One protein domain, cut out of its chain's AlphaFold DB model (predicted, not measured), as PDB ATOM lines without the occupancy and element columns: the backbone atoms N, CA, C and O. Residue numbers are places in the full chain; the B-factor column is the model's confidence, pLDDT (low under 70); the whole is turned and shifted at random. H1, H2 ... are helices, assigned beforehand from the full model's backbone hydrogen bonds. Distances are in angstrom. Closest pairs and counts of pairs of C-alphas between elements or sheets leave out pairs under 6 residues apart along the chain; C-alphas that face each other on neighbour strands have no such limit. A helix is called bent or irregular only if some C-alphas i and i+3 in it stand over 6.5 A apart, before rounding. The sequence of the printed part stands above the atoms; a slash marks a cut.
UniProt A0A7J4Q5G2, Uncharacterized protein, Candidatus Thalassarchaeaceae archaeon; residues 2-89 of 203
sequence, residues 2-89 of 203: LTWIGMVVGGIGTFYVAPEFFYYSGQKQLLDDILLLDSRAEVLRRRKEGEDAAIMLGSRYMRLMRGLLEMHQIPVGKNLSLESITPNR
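What this domain is: This is residues 2 to 89 of the 203 residues of an uncharacterized protein of Candidatus Thalassarchaeaceae archaeon (UniProt A0A7J4Q5G2). One very long helix, H1, sticks out as an arm with residues 2 to 23, and its other end runs into a small compact head. In the head, the hairpin of H3 and H4 packs on the end of H1, short H2 sits at the turn between H1 and H3, and the tail of residues 72 to 89 passes round H4. The printed part has 88 residues, with four named helices in the order H1, H2, H3, H4 and no named strand; its class is all helix. The whole is loose, with a radius of gyration of the C-alphas of 17.3 A, and spans 59 by 22 by 21 A, the arm making the length.

Where its parts are: H1, residues 2 to 35, begins with C-alpha 2 at (98.645, 90.560, 52.403) and ends with C-alpha 35 at (113.101, 93.649, 96.641), 46.6 A away. It has a kink of 35 degrees near residue 17; it is neither bent nor irregular, but only just: C-alphas 16 and 19 are 6.3 A apart. H2 is residues 40 to 45, 8.6 A long. H3, residues 47 to 57, is 15.3 A long. H4, residues 59 to 71, is 18.6 A long and ends with C-alpha 71 at (119.548, 99.455, 103.370).

How they stand to each other: H1, H3 and H4 form an up-and-down bundle, each running against the one before it in the chain. H1 touches H3 with residues 24 to 34 alone, closest at the C-alphas of Gln 27 and Ala 53, 5.4 A apart. They run opposite ways at a shallow tilt of 32 degrees, only just short of steep. H3 and H4 are a helical hairpin: they touch, closest at the C-alphas of Ala 54 and Met 62, 4.8 A apart, and run opposite ways at a shallow tilt of 23 degrees. H1 and H4 only just touch, with 3 pairs of C-alphas within 8 A, the closest being those of Leu 35 and Leu 68, 6.5 A apart; they run the same way at a shallow tilt of 12 degrees. H2 is close to H4 but not clearly touching it, the C-alphas of Val 43 and Leu 69 being the closest at 7.7 A. H2 and H3 meet only through their link. In H2, H3 and H4 every O i to N i+4 pair is within hydrogen-bond range; in H1, 28 of 30 are.

The domain as a whole: The C-alphas of Leu 2 and Gln 73, the two farthest apart, are 58.9 A apart. Residues 2 to 23 stand free; the body without them spans 27 by 22 by 21 A, with a radius of gyration of 10.2 A. The printed part has no cut, and the three links between helices are tight. The mean pLDDT of the printed part is 85.3; residue 2, residue 81 and residues 87 to 89 are under 70.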
ATOM      1  N   LEU A   2      98.097  89.843  51.233       66.06
ATOM      2  CA  LEU A   2      98.645  90.560  52.403       66.06
ATOM      3  C   LEU A   2      98.254  89.982  53.778       66.06
ATOM      4  O   LEU A   2      99.084  89.966  54.679       66.06
ATOM      5  N   THR A   3      97.030  89.475  53.954       71.94
ATOM      6  CA  THR A   3      96.577  88.883  55.229       71.94
ATOM      7  C   THR A   3      97.365  87.632  55.621       71.94
ATOM      8  O   THR A   3      97.722  87.469  56.784       71.94
ATOM      9  N   TRP A   4      97.696  86.781  54.650       81.75
ATOM     10  CA  TRP A   4      98.502  85.578  54.869       81.75
ATOM     11  C   TRP A   4      99.956  85.920  55.184       81.75
ATOM     12  O   TRP A   4     100.548  85.314  56.071       81.75
ATOM     13  N   ILE A   5     100.506  86.937  54.519       83.12
ATOM     14  CA  ILE A   5     101.851  87.445  54.807       83.12
ATOM     15  C   ILE A   5     101.901  88.017  56.228       83.12
ATOM     16  O   ILE A   5     102.796  87.666  56.986       83.12
ATOM     17  N   GLY A   6     100.910  88.821  56.628       80.94
ATOM     18  CA  GLY A   6     100.814  89.350  57.991       80.94
ATOM     19  C   GLY A   6     100.700  88.253  59.053       80.94
ATOM     20  O   GLY A   6     101.362  88.332  60.083       80.94
ATOM     21  N   MET A   7      99.929  87.195  58.783       85.19
ATOM     22  CA  MET A   7      99.815  86.045  59.685       85.19
ATOM     23  C   MET A   7     101.140  85.283  59.820       85.19
ATOM     24  O   MET A   7     101.542  84.958  60.933       85.19
ATOM     25  N   VAL A   8     101.842  85.028  58.712       86.19
ATOM     26  CA  VAL A   8     103.136  84.323  58.725       86.19
ATOM     27  C   VAL A   8     104.209  85.169  59.413       86.19
ATOM     28  O   VAL A   8     104.905  84.670  60.291       86.19
ATOM     29  N   VAL A   9     104.305  86.457  59.082       85.81
ATOM     30  CA  VAL A   9     105.266  87.384  59.701       85.81
ATOM     31  C   VAL A   9     104.970  87.565  61.191       85.81
ATOM     32  O   VAL A   9     105.890  87.511  62.003       85.81
ATOM     33  N   GLY A  10     103.699  87.712  61.574       82.38
ATOM     34  CA  GLY A  10     103.287  87.804  62.976       82.38
ATOM     35  C   GLY A  10     103.545  86.513  63.757       82.38
ATOM     36  O   GLY A  10     104.016  86.568  64.892       82.38
ATOM     37  N   GLY A  11     103.300  85.353  63.140       87.25
ATOM     38  CA  GLY A  11     103.585  84.043  63.725       87.25
ATOM     39  C   GLY A  11     105.079  83.834  63.973       87.25
ATOM     40  O   GLY A  11     105.474  83.499  65.087       87.25
ATOM     41  N   ILE A  12     105.912  84.116  62.966       85.06
ATOM     42  CA  ILE A  12     107.375  84.053  63.089       85.06
ATOM     43  C   ILE A  12     107.855  85.045  64.153       85.06
ATOM     44  O   ILE A  12     108.575  84.654  65.067       85.06
ATOM     45  N   GLY A  13     107.412  86.304  64.095       84.31
ATOM     46  CA  GLY A  13     107.792  87.328  65.069       84.31
ATOM     47  C   GLY A  13     107.450  86.931  66.505       84.31
ATOM     48  O   GLY A  13     108.286  87.056  67.396       84.31
ATOM     49  N   THR A  14     106.264  86.364  66.729       87.06
ATOM     50  CA  THR A  14     105.851  85.888  68.058       87.06
ATOM     51  C   THR A  14     106.719  84.726  68.534       87.06
ATOM     52  O   THR A  14     107.062  84.677  69.709       87.06
ATOM     53  N   PHE A  15     107.128  83.820  67.645       88.56
ATOM     54  CA  PHE A  15     107.967  82.680  68.017       88.56
ATOM     55  C   PHE A  15     109.348  83.098  68.544       88.56
ATOM     56  O   PHE A  15     109.890  82.429  69.418       88.56
ATOM     57  N   TYR A  16     109.896  84.217  68.060       85.25
ATOM     58  CA  TYR A  16     111.169  84.759  68.548       85.25
ATOM     59  C   TYR A  16     111.000  85.692  69.751       85.25
ATOM     60  O   TYR A  16     111.748  85.594  70.719       85.25
ATOM     61  N   VAL A  17     109.998  86.573  69.720       84.50
ATOM     62  CA  VAL A  17     109.799  87.582  70.772       84.50
ATOM     63  C   VAL A  17     109.193  86.972  72.038       84.50
ATOM     64  O   VAL A  17     109.517  87.405  73.143       84.50
ATOM     65  N   ALA A  18     108.324  85.963  71.920       84.50
ATOM     66  CA  ALA A  18     107.639  85.396  73.078       84.50
ATOM     67  C   ALA A  18     108.594  84.708  74.073       84.50
ATOM     68  O   ALA A  18     108.481  85.007  75.263       84.50
ATOM     69  N   PRO A  19     109.549  83.847  73.660       87.19
ATOM     70  CA  PRO A  19     110.502  83.245  74.593       87.19
ATOM     71  C   PRO A  19     111.313  84.285  75.369       87.19
ATOM     72  O   PRO A  19     111.432  84.184  76.590       87.19
ATOM     73  N   GLU A  20     111.812  85.317  74.683       87.31
ATOM     74  CA  GLU A  20     112.538  86.411  75.329       87.31
ATOM     75  C   GLU A  20     111.640  87.160  76.314       87.31
ATOM     76  O   GLU A  20     112.024  87.373  77.464       87.31
ATOM     77  N   PHE A  21     110.414  87.493  75.909       87.19
ATOM     78  CA  PHE A  21     109.445  88.156  76.776       87.19
ATOM     79  C   PHE A  21     109.169  87.361  78.060       87.19
ATOM     80  O   PHE A  21     109.199  87.932  79.151       87.19
ATOM     81  N   PHE A  22     108.940  86.048  77.957       86.56
ATOM     82  CA  PHE A  22     108.724  85.198  79.131       86.56
ATOM     83  C   PHE A  22     109.960  85.134  80.029       86.56
ATOM     84  O   PHE A  22     109.820  85.171  81.253       86.56
ATOM     85  N   TYR A  23     111.160  85.112  79.445       89.56
ATOM     86  CA  TYR A  23     112.403  85.142  80.209       89.56
ATOM     87  C   TYR A  23     112.557  86.451  80.999       89.56
ATOM     88  O   TYR A  23     112.714  86.410  82.221       89.56
ATOM     89  N   TYR A  24     112.407  87.612  80.352       89.50
ATOM     90  CA  TYR A  24     112.450  88.915  81.032       89.50
ATOM     91  C   TYR A  24     111.336  89.071  82.074       89.50
ATOM     92  O   TYR A  24     111.572  89.599  83.162       89.50
ATOM     93  N   SER A  25     110.124  88.594  81.776       85.81
ATOM     94  CA  SER A  25     109.007  88.619  82.724       85.81
ATOM     95  C   SER A  25     109.305  87.789  83.975       85.81
ATOM     96  O   SER A  25     108.981  88.223  85.081       85.81
ATOM     97  N   GLY A  26     109.948  86.628  83.819       88.50
ATOM     98  CA  GLY A  26     110.393  85.798  84.938       88.50
ATOM     99  C   GLY A  26     111.459  86.488  85.791       88.50
ATOM    100  O   GLY A  26     111.333  86.522  87.013       88.50
ATOM    101  N   GLN A  27     112.457  87.116  85.159       89.81
ATOM    102  CA  GLN A  27     113.489  87.887  85.870       89.81
ATOM    103  C   GLN A  27     112.898  89.068  86.646       89.81
ATOM    104  O   GLN A  27     113.297  89.331  87.779       89.81
ATOM    105  N   LYS A  28     111.907  89.760  86.068       88.94
ATOM    106  CA  LYS A  28     111.186  90.845  86.747       88.94
ATOM    107  C   LYS A  28     110.478  90.341  88.002       88.94
ATOM    108  O   LYS A  28     110.614  90.959  89.050       88.94
ATOM    109  N   GLN A  29     109.756  89.226  87.903       87.81
ATOM    110  CA  GLN A  29     109.061  88.641  89.049       87.81
ATOM    111  C   GLN A  29     110.042  88.219  90.151       87.81
ATOM    112  O   GLN A  29     109.826  88.547  91.313       87.81
ATOM    113  N   LEU A  30     111.144  87.561  89.780       89.94
ATOM    114  CA  LEU A  30     112.199  87.171  90.715       89.94
ATOM    115  C   LEU A  30     112.767  88.386  91.454       89.94
ATOM    116  O   LEU A  30     112.928  88.353  92.674       89.94
ATOM    117  N   LEU A  31     113.076  89.462  90.727       90.94
ATOM    118  CA  LEU A  31     113.639  90.660  91.335       90.94
ATOM    119  C   LEU A  31     112.630  91.365  92.247       90.94
ATOM    120  O   LEU A  31     113.011  91.793  93.335       90.94
ATOM    121  N   ASP A  32     111.363  91.466  91.840       87.56
ATOM    122  CA  ASP A  32     110.299  92.033  92.674       87.56
ATOM    123  C   ASP A  32     110.170  91.256  94.001       87.56
ATOM    124  O   ASP A  32     110.089  91.878  95.061       87.56
ATOM    125  N   ASP A  33     110.253  89.922  93.971       88.19
ATOM    126  CA  ASP A  33     110.233  89.085  95.179       88.19
ATOM    127  C   ASP A  33     111.447  89.350  96.092       88.19
ATOM    128  O   ASP A  33     111.306  89.406  97.315       88.19
ATOM    129  N   ILE A  34     112.643  89.558  95.521       89.50
ATOM    130  CA  ILE A  34     113.863  89.891  96.281       89.50
ATOM    131  C   ILE A  34     113.775  91.287  96.902       89.50
ATOM    132  O   ILE A  34     114.176  91.476  98.052       89.50
ATOM    133  N   LEU A  35     113.250  92.269  96.168       88.06
ATOM    134  CA  LEU A  35     113.101  93.649  96.641       88.06
ATOM    135  C   LEU A  35     112.131  93.775  97.825       88.06
ATOM    136  O   LEU A  35     112.208  94.754  98.567       88.06
ATOM    137  N   LEU A  36     111.248  92.791  98.017       87.00
ATOM    138  CA  LEU A  36     110.317  92.711  99.145       87.00
ATOM    139  C   LEU A  36     110.895  91.995 100.376       87.00
ATOM    140  O   LEU A  36     110.224  91.919 101.402       87.00
ATOM    141  N   LEU A  37     112.121  91.468 100.310       86.62
ATOM    142  CA  LEU A  37     112.735  90.782 101.444       86.62
ATOM    143  C   LEU A  37     113.102  91.757 102.571       86.62
ATOM    144  O   LEU A  37     113.771  92.771 102.368       86.62
ATOM    145  N   ASP A  38     112.727  91.386 103.796       81.88
ATOM    146  CA  ASP A  38     113.043  92.153 105.009       81.88
ATOM    147  C   ASP A  38     114.242  91.594 105.788       81.88
ATOM    148  O   ASP A  38     114.868  92.300 106.580       81.88
ATOM    149  N   SER A  39     114.602  90.328 105.563       87.12
ATOM    150  CA  SER A  39     115.716  89.684 106.260       87.12
ATOM    151  C   SER A  39     117.038  89.910 105.534       87.12
ATOM    152  O   SER A  39     117.228  89.454 104.406       87.12
ATOM    153  N   ARG A  40     118.010  90.515 106.229       88.44
ATOM    154  CA  ARG A  40     119.379  90.707 105.720       88.44
ATOM    155  C   ARG A  40     120.021  89.398 105.248       88.44
ATOM    156  O   ARG A  40     120.720  89.397 104.239       88.44
ATOM    157  N   ALA A  41     119.812  88.299 105.974       89.06
ATOM    158  CA  ALA A  41     120.403  87.005 105.635       89.06
ATOM    159  C   ALA A  41     119.834  86.447 104.320       89.06
ATOM    160  O   ALA A  41     120.584  85.924 103.499       89.06
ATOM    161  N   GLU A  42     118.534  86.623 104.091       88.81
ATOM    162  CA  GLU A  42     117.867  86.154 102.874       88.81
ATOM    163  C   GLU A  42     118.229  87.028 101.663       88.81
ATOM    164  O   GLU A  42     118.503  86.498 100.586       88.81
ATOM    165  N   VAL A  43     118.353  88.349 101.855       89.25
ATOM    166  CA  VAL A  43     118.879  89.267 100.825       89.25
ATOM    167  C   VAL A  43     120.311  88.897 100.444       89.25
ATOM    168  O   VAL A  43     120.641  88.844  99.263       89.25
ATOM    169  N   LEU A  44     121.169  88.593 101.425       89.88
ATOM    170  CA  LEU A  44     122.545  88.176 101.154       89.88
ATOM    171  C   LEU A  44     122.592  86.843 100.395       89.88
ATOM    172  O   LEU A  44     123.387  86.700  99.466       89.88
ATOM    173  N   ARG A  45     121.720  85.892 100.753       92.69
ATOM    174  CA  ARG A  45     121.619  84.585 100.095       92.69
ATOM    175  C   ARG A  45     121.214  84.713  98.625       92.69
ATOM    176  O   ARG A  45     121.816  84.060  97.779       92.69
ATOM    177  N   ARG A  46     120.230  85.565  98.319       92.06
ATOM    178  CA  ARG A  46     119.727  85.798  96.949       92.06
ATOM    179  C   ARG A  46     120.408  86.950  96.218       92.06
ATOM    180  O   ARG A  46     119.973  87.349  95.141       92.06
ATOM    181  N   ARG A  47     121.494  87.486  96.775       90.56
ATOM    182  CA  ARG A  47     122.187  88.653  96.228       90.56
ATOM    183  C   ARG A  47     122.558  88.469  94.762       90.56
ATOM    184  O   ARG A  47     122.254  89.336  93.955       90.56
ATOM    185  N   LYS A  48     123.219  87.355  94.434       91.44
ATOM    186  CA  LYS A  48     123.708  87.092  93.076       91.44
ATOM    187  C   LYS A  48     122.552  87.052  92.074       91.44
ATOM    188  O   LYS A  48     122.610  87.721  91.054       91.44
ATOM    189  N   GLU A  49     121.481  86.341  92.422       92.06
ATOM    190  CA  GLU A  49     120.272  86.229  91.600       92.06
ATOM    191  C   GLU A  49     119.617  87.600  91.367       92.06
ATOM    192  O   GLU A  49     119.247  87.925  90.242       92.06
ATOM    193  N   GLY A  50     119.527  88.434  92.409       91.31
ATOM    194  CA  GLY A  50     118.963  89.781  92.301       91.31
ATOM    195  C   GLY A  50     119.839  90.753  91.506       91.31
ATOM    196  O   GLY A  50     119.316  91.538  90.720       91.31
ATOM    197  N   GLU A  51     121.163  90.706  91.675       91.44
ATOM    198  CA  GLU A  51     122.099  91.531  90.896       91.44
ATOM    199  C   GLU A  51     122.057  91.155  89.406       91.44
ATOM    200  O   GLU A  51     121.923  92.046  88.564       91.44
ATOM    201  N   ASP A  52     122.091  89.859  89.086       92.81
ATOM    202  CA  ASP A  52     122.030  89.354  87.709       92.81
ATOM    203  C   ASP A  52     120.693  89.727  87.039       92.81
ATOM    204  O   ASP A  52     120.677  90.266  85.927       92.81
ATOM    205  N   ALA A  53     119.566  89.543  87.740       91.88
ATOM    206  CA  ALA A  53     118.246  89.944  87.252       91.88
ATOM    207  C   ALA A  53     118.143  91.463  87.040       91.88
ATOM    208  O   ALA A  53     117.620  91.928  86.026       91.88
ATOM    209  N   ALA A  54     118.677  92.263  87.966       91.00
ATOM    210  CA  ALA A  54     118.653  93.717  87.865       91.00
ATOM    211  C   ALA A  54     119.482  94.237  86.682       91.00
ATOM    212  O   ALA A  54     119.026  95.142  85.981       91.00
ATOM    213  N   ILE A  55     120.662  93.657  86.437       91.31
ATOM    214  CA  ILE A  55     121.496  93.973  85.267       91.31
ATOM    215  C   ILE A  55     120.738  93.646  83.979       91.31
ATOM    216  O   ILE A  55     120.720  94.462  83.058       91.31
ATOM    217  N   MET A  56     120.063  92.497  83.937       90.19
ATOM    218  CA  MET A  56     119.298  92.072  82.770       90.19
ATOM    219  C   MET A  56     118.086  92.971  82.470       90.19
ATOM    220  O   MET A  56     117.779  93.233  81.310       90.19
ATOM    221  N   LEU A  57     117.397  93.461  83.502       87.94
ATOM    222  CA  LEU A  57     116.219  94.327  83.360       87.94
ATOM    223  C   LEU A  57     116.574  95.804  83.115       87.94
ATOM    224  O   LEU A  57     115.722  96.589  82.689       87.94
ATOM    225  N   GLY A  58     117.815  96.199  83.404       89.50
ATOM    226  CA  GLY A  58     118.373  97.508  83.082       89.50
ATOM    227  C   GLY A  58     118.465  98.498  84.249       89.50
ATOM    228  O   GLY A  58     118.168  98.220  85.412       89.50
ATOM    229  N   SER A  59     118.882  99.721  83.914       86.69
ATOM    230  CA  SER A  59     119.389 100.734  84.854       86.69
ATOM    231  C   SER A  59     118.451 101.087  86.013       86.69
ATOM    232  O   SER A  59     118.903 101.329  87.132       86.69
ATOM    233  N   ARG A  60     117.131 101.114  85.799       86.00
ATOM    234  CA  ARG A  60     116.161 101.393  86.872       86.00
ATOM    235  C   ARG A  60     116.183 100.315  87.955       86.00
ATOM    236  O   ARG A  60     116.187 100.654  89.134       86.00
ATOM    237  N   TYR A  61     116.215  99.050  87.555       88.31
ATOM    238  CA  TYR A  61     116.195  97.906  88.461       88.31
ATOM    239  C   TYR A  61     117.534  97.732  89.181       88.31
ATOM    240  O   TYR A  61     117.551  97.453  90.378       88.31
ATOM    241  N   MET A  62     118.647  98.036  88.507       89.81
ATOM    242  CA  MET A  62     119.977  98.116  89.129       89.81
ATOM    243  C   MET A  62     120.006  99.100  90.305       89.81
ATOM    244  O   MET A  62     120.523  98.778  91.374       89.81
ATOM    245  N   ARG A  63     119.402 100.286  90.144       88.56
ATOM    246  CA  ARG A  63     119.321 101.291  91.217       88.56
ATOM    247  C   ARG A  63     118.469 100.834  92.403       88.56
ATOM    248  O   ARG A  63     118.828 101.134  93.539       88.56
ATOM    249  N   LEU A  64     117.379 100.101  92.149       89.00
ATOM    250  CA  LEU A  64     116.522  99.521  93.195       89.00
ATOM    251  C   LEU A  64     117.248  98.423  93.977       89.00
ATOM    252  O   LEU A  64     117.234  98.434  95.206       89.00
ATOM    253  N   MET A  65     117.927  97.514  93.271       91.06
ATOM    254  CA  MET A  65     118.720  96.452  93.894       91.06
ATOM    255  C   MET A  65     119.864  97.035  94.728       91.06
ATOM    256  O   MET A  65     120.085  96.619  95.863       91.06
ATOM    257  N   ARG A  66     120.544  98.068  94.215       88.94
ATOM    258  CA  ARG A  66     121.549  98.812  94.979       88.94
ATOM    259  C   ARG A  66     120.966  99.407  96.261       88.94
ATOM    260  O   ARG A  66     121.555  99.233  97.323       88.94
ATOM    261  N   GLY A  67     119.808 100.064  96.173       88.38
ATOM    262  CA  GLY A  67     119.129 100.627  97.339       88.38
ATOM    263  C   GLY A  67     118.777  99.575  98.392       88.38
ATOM    264  O   GLY A  67     118.981  99.818  99.578       88.38
ATOM    265  N   LEU A  68     118.326  98.385  97.977       89.19
ATOM    266  CA  LEU A  68     118.070  97.262  98.889       89.19
ATOM    267  C   LEU A  68     119.347  96.816  99.624       89.19
ATOM    268  O   LEU A  68     119.332  96.611 100.839       89.19
ATOM    269  N   LEU A  69     120.460  96.669  98.898       89.38
ATOM    270  CA  LEU A  69     121.739  96.246  99.478       89.38
ATOM    271  C   LEU A  69     122.285  97.280 100.468       89.38
ATOM    272  O   LEU A  69     122.737  96.910 101.553       89.38
ATOM    273  N   GLU A  70     122.187  98.568 100.132       89.50
ATOM    274  CA  GLU A  70     122.604  99.667 101.006       89.50
ATOM    275  C   GLU A  70     121.757  99.730 102.286       89.50
ATOM    276  O   GLU A  70     122.319  99.839 103.378       89.50
ATOM    277  N   MET A  71     120.430  99.547 102.193       86.94
ATOM    278  CA  MET A  71     119.548  99.455 103.370       86.94
ATOM    279  C   MET A  71     119.956  98.341 104.335       86.94
ATOM    280  O   MET A  71     119.866  98.500 105.551       86.94
ATOM    281  N   HIS A  72     120.393  97.201 103.800       87.31
ATOM    282  CA  HIS A  72     120.816  96.049 104.591       87.31
ATOM    283  C   HIS A  72     122.302  96.064 104.963       87.31
ATOM    284  O   HIS A  72     122.794  95.081 105.529       87.31
ATOM    285  N   GLN A  73     123.019  97.158 104.679       85.56
ATOM    286  CA  GLN A  73     124.458  97.287 104.929       85.56
ATOM    287  C   GLN A  73     125.242  96.107 104.320       85.56
ATOM    288  O   GLN A  73     126.072  95.462 104.972       85.56
ATOM    289  N   ILE A  74     124.906  95.755 103.078       87.50
ATOM    290  CA  ILE A  74     125.584  94.732 102.279       87.50
ATOM    291  C   ILE A  74     126.451  95.456 101.236       87.50
ATOM    292  O   ILE A  74     125.958  96.367 100.570       87.50
ATOM    293  N   PRO A  75     127.735  95.085 101.068       84.50
ATOM    294  CA  PRO A  75     128.616  95.752 100.115       84.50
ATOM    295  C   PRO A  75     128.121  95.558  98.680       84.50
ATOM    296  O   PRO A  75     127.942  94.429  98.225       84.50
ATOM    297  N   VAL A  76     127.936  96.659  97.957       81.50
ATOM    298  CA  VAL A  76     127.426  96.679  96.581       81.50
ATOM    299  C   VAL A  76     128.509  96.226  95.592       81.50
ATOM    300  O   VAL A  76     129.680  96.572  95.737       81.50
ATOM    301  N   GLY A  77     128.135  95.431  94.584       76.19
ATOM    302  CA  GLY A  77     129.051  95.023  93.516       76.19
ATOM    303  C   GLY A  77     129.424  96.185  92.585       76.19
ATOM    304  O   GLY A  77     128.621  97.085  92.347       76.19
ATOM    305  N   LYS A  78     130.623  96.144  91.985       78.69
ATOM    306  CA  LYS A  78     131.124  97.182  91.054       78.69
ATOM    307  C   LYS A  78     130.184  97.447  89.862       78.69
ATOM    308  O   LYS A  78     130.187  98.543  89.311       78.69
ATOM    309  N   ASN A  79     129.371  96.459  89.491       76.06
ATOM    310  CA  ASN A  79     128.449  96.523  88.355       76.06
ATOM    311  C   ASN A  79     127.207  97.395  88.622       76.06
ATOM    312  O   ASN A  79     126.516  97.767  87.680       76.06
ATOM    313  N   LEU A  80     126.931  97.762  89.879       75.00
ATOM    314  CA  LEU A  80     125.812  98.624  90.275       75.00
ATOM    315  C   LEU A  80     126.301 100.052  90.578       75.00
ATOM    316  O   LEU A  80     126.093 100.582  91.665       75.00
ATOM    317  N   SER A  81     126.989 100.686  89.628       69.00
ATOM    318  CA  SER A  81     127.620 102.004  89.825       69.00
ATOM    319  C   SER A  81     126.643 103.192  89.859       69.00
ATOM    320  O   SER A  81     127.030 104.295  90.241       69.00
ATOM    321  N   LEU A  82     125.377 102.981  89.490       75.94
ATOM    322  CA  LEU A  82     124.338 104.014  89.394       75.94
ATOM    323  C   LEU A  82     123.803 104.435  90.768       75.94
ATOM    324  O   LEU A  82     123.693 103.589  91.649       75.94
ATOM    325  N   GLU A  83     123.432 105.706  90.938       78.94
ATOM    326  CA  GLU A  83     122.858 106.256  92.181       78.94
ATOM    327  C   GLU A  83     121.678 105.419  92.701       78.94
ATOM    328  O   GLU A  83     120.793 105.038  91.931       78.94
ATOM    329  N   SER A  84     121.677 105.093  93.994       77.75
ATOM    330  CA  SER A  84     120.689 104.187  94.570       77.75
ATOM    331  C   SER A  84     119.297 104.812  94.627       77.75
ATOM    332  O   SER A  84     119.117 105.996  94.895       77.75
ATOM    333  N   ILE A  85     118.281 103.985  94.374       81.50
ATOM    334  CA  ILE A  85     116.887 104.327  94.656       81.50
ATOM    335  C   ILE A  85     116.449 103.431  95.798       81.50
ATOM    336  O   ILE A  85     116.470 102.211  95.663       81.50
ATOM    337  N   THR A  86     116.014 104.038  96.896       73.94
ATOM    338  CA  THR A  86     115.343 103.372  98.014       73.94
ATOM    339  C   THR A  86     114.151 102.567  97.475       73.94
ATOM    340  O   THR A  86     113.179 103.181  97.021       73.94
ATOM    341  N   PRO A  87     114.186 101.218  97.474       66.88
ATOM    342  CA  PRO A  87     113.021 100.438  97.086       66.88
ATOM    343  C   PRO A  87     111.869 100.804  98.019       66.88
ATOM    344  O   PRO A  87     111.979 100.726  99.244       66.88
ATOM    345  N   ASN A  88     110.766 101.275  97.444       63.62
ATOM    346  CA  ASN A  88     109.605 101.648  98.230       63.62
ATOM    347  C   ASN A  88     108.907 100.364  98.707       63.62
ATOM    348  O   ASN A  88     108.042  99.821  98.026       63.62
ATOM    349  N   ARG A  89     109.289  99.896  99.904       59.34
ATOM    350  CA  ARG A  89     108.722  98.723 100.598       59.34
ATOM    351  C   ARG A  89     107.198  98.775 100.772       59.34
ATOM    352  O   ARG A  89     106.586  97.747 101.030       59.34
TER     353      ARG A  89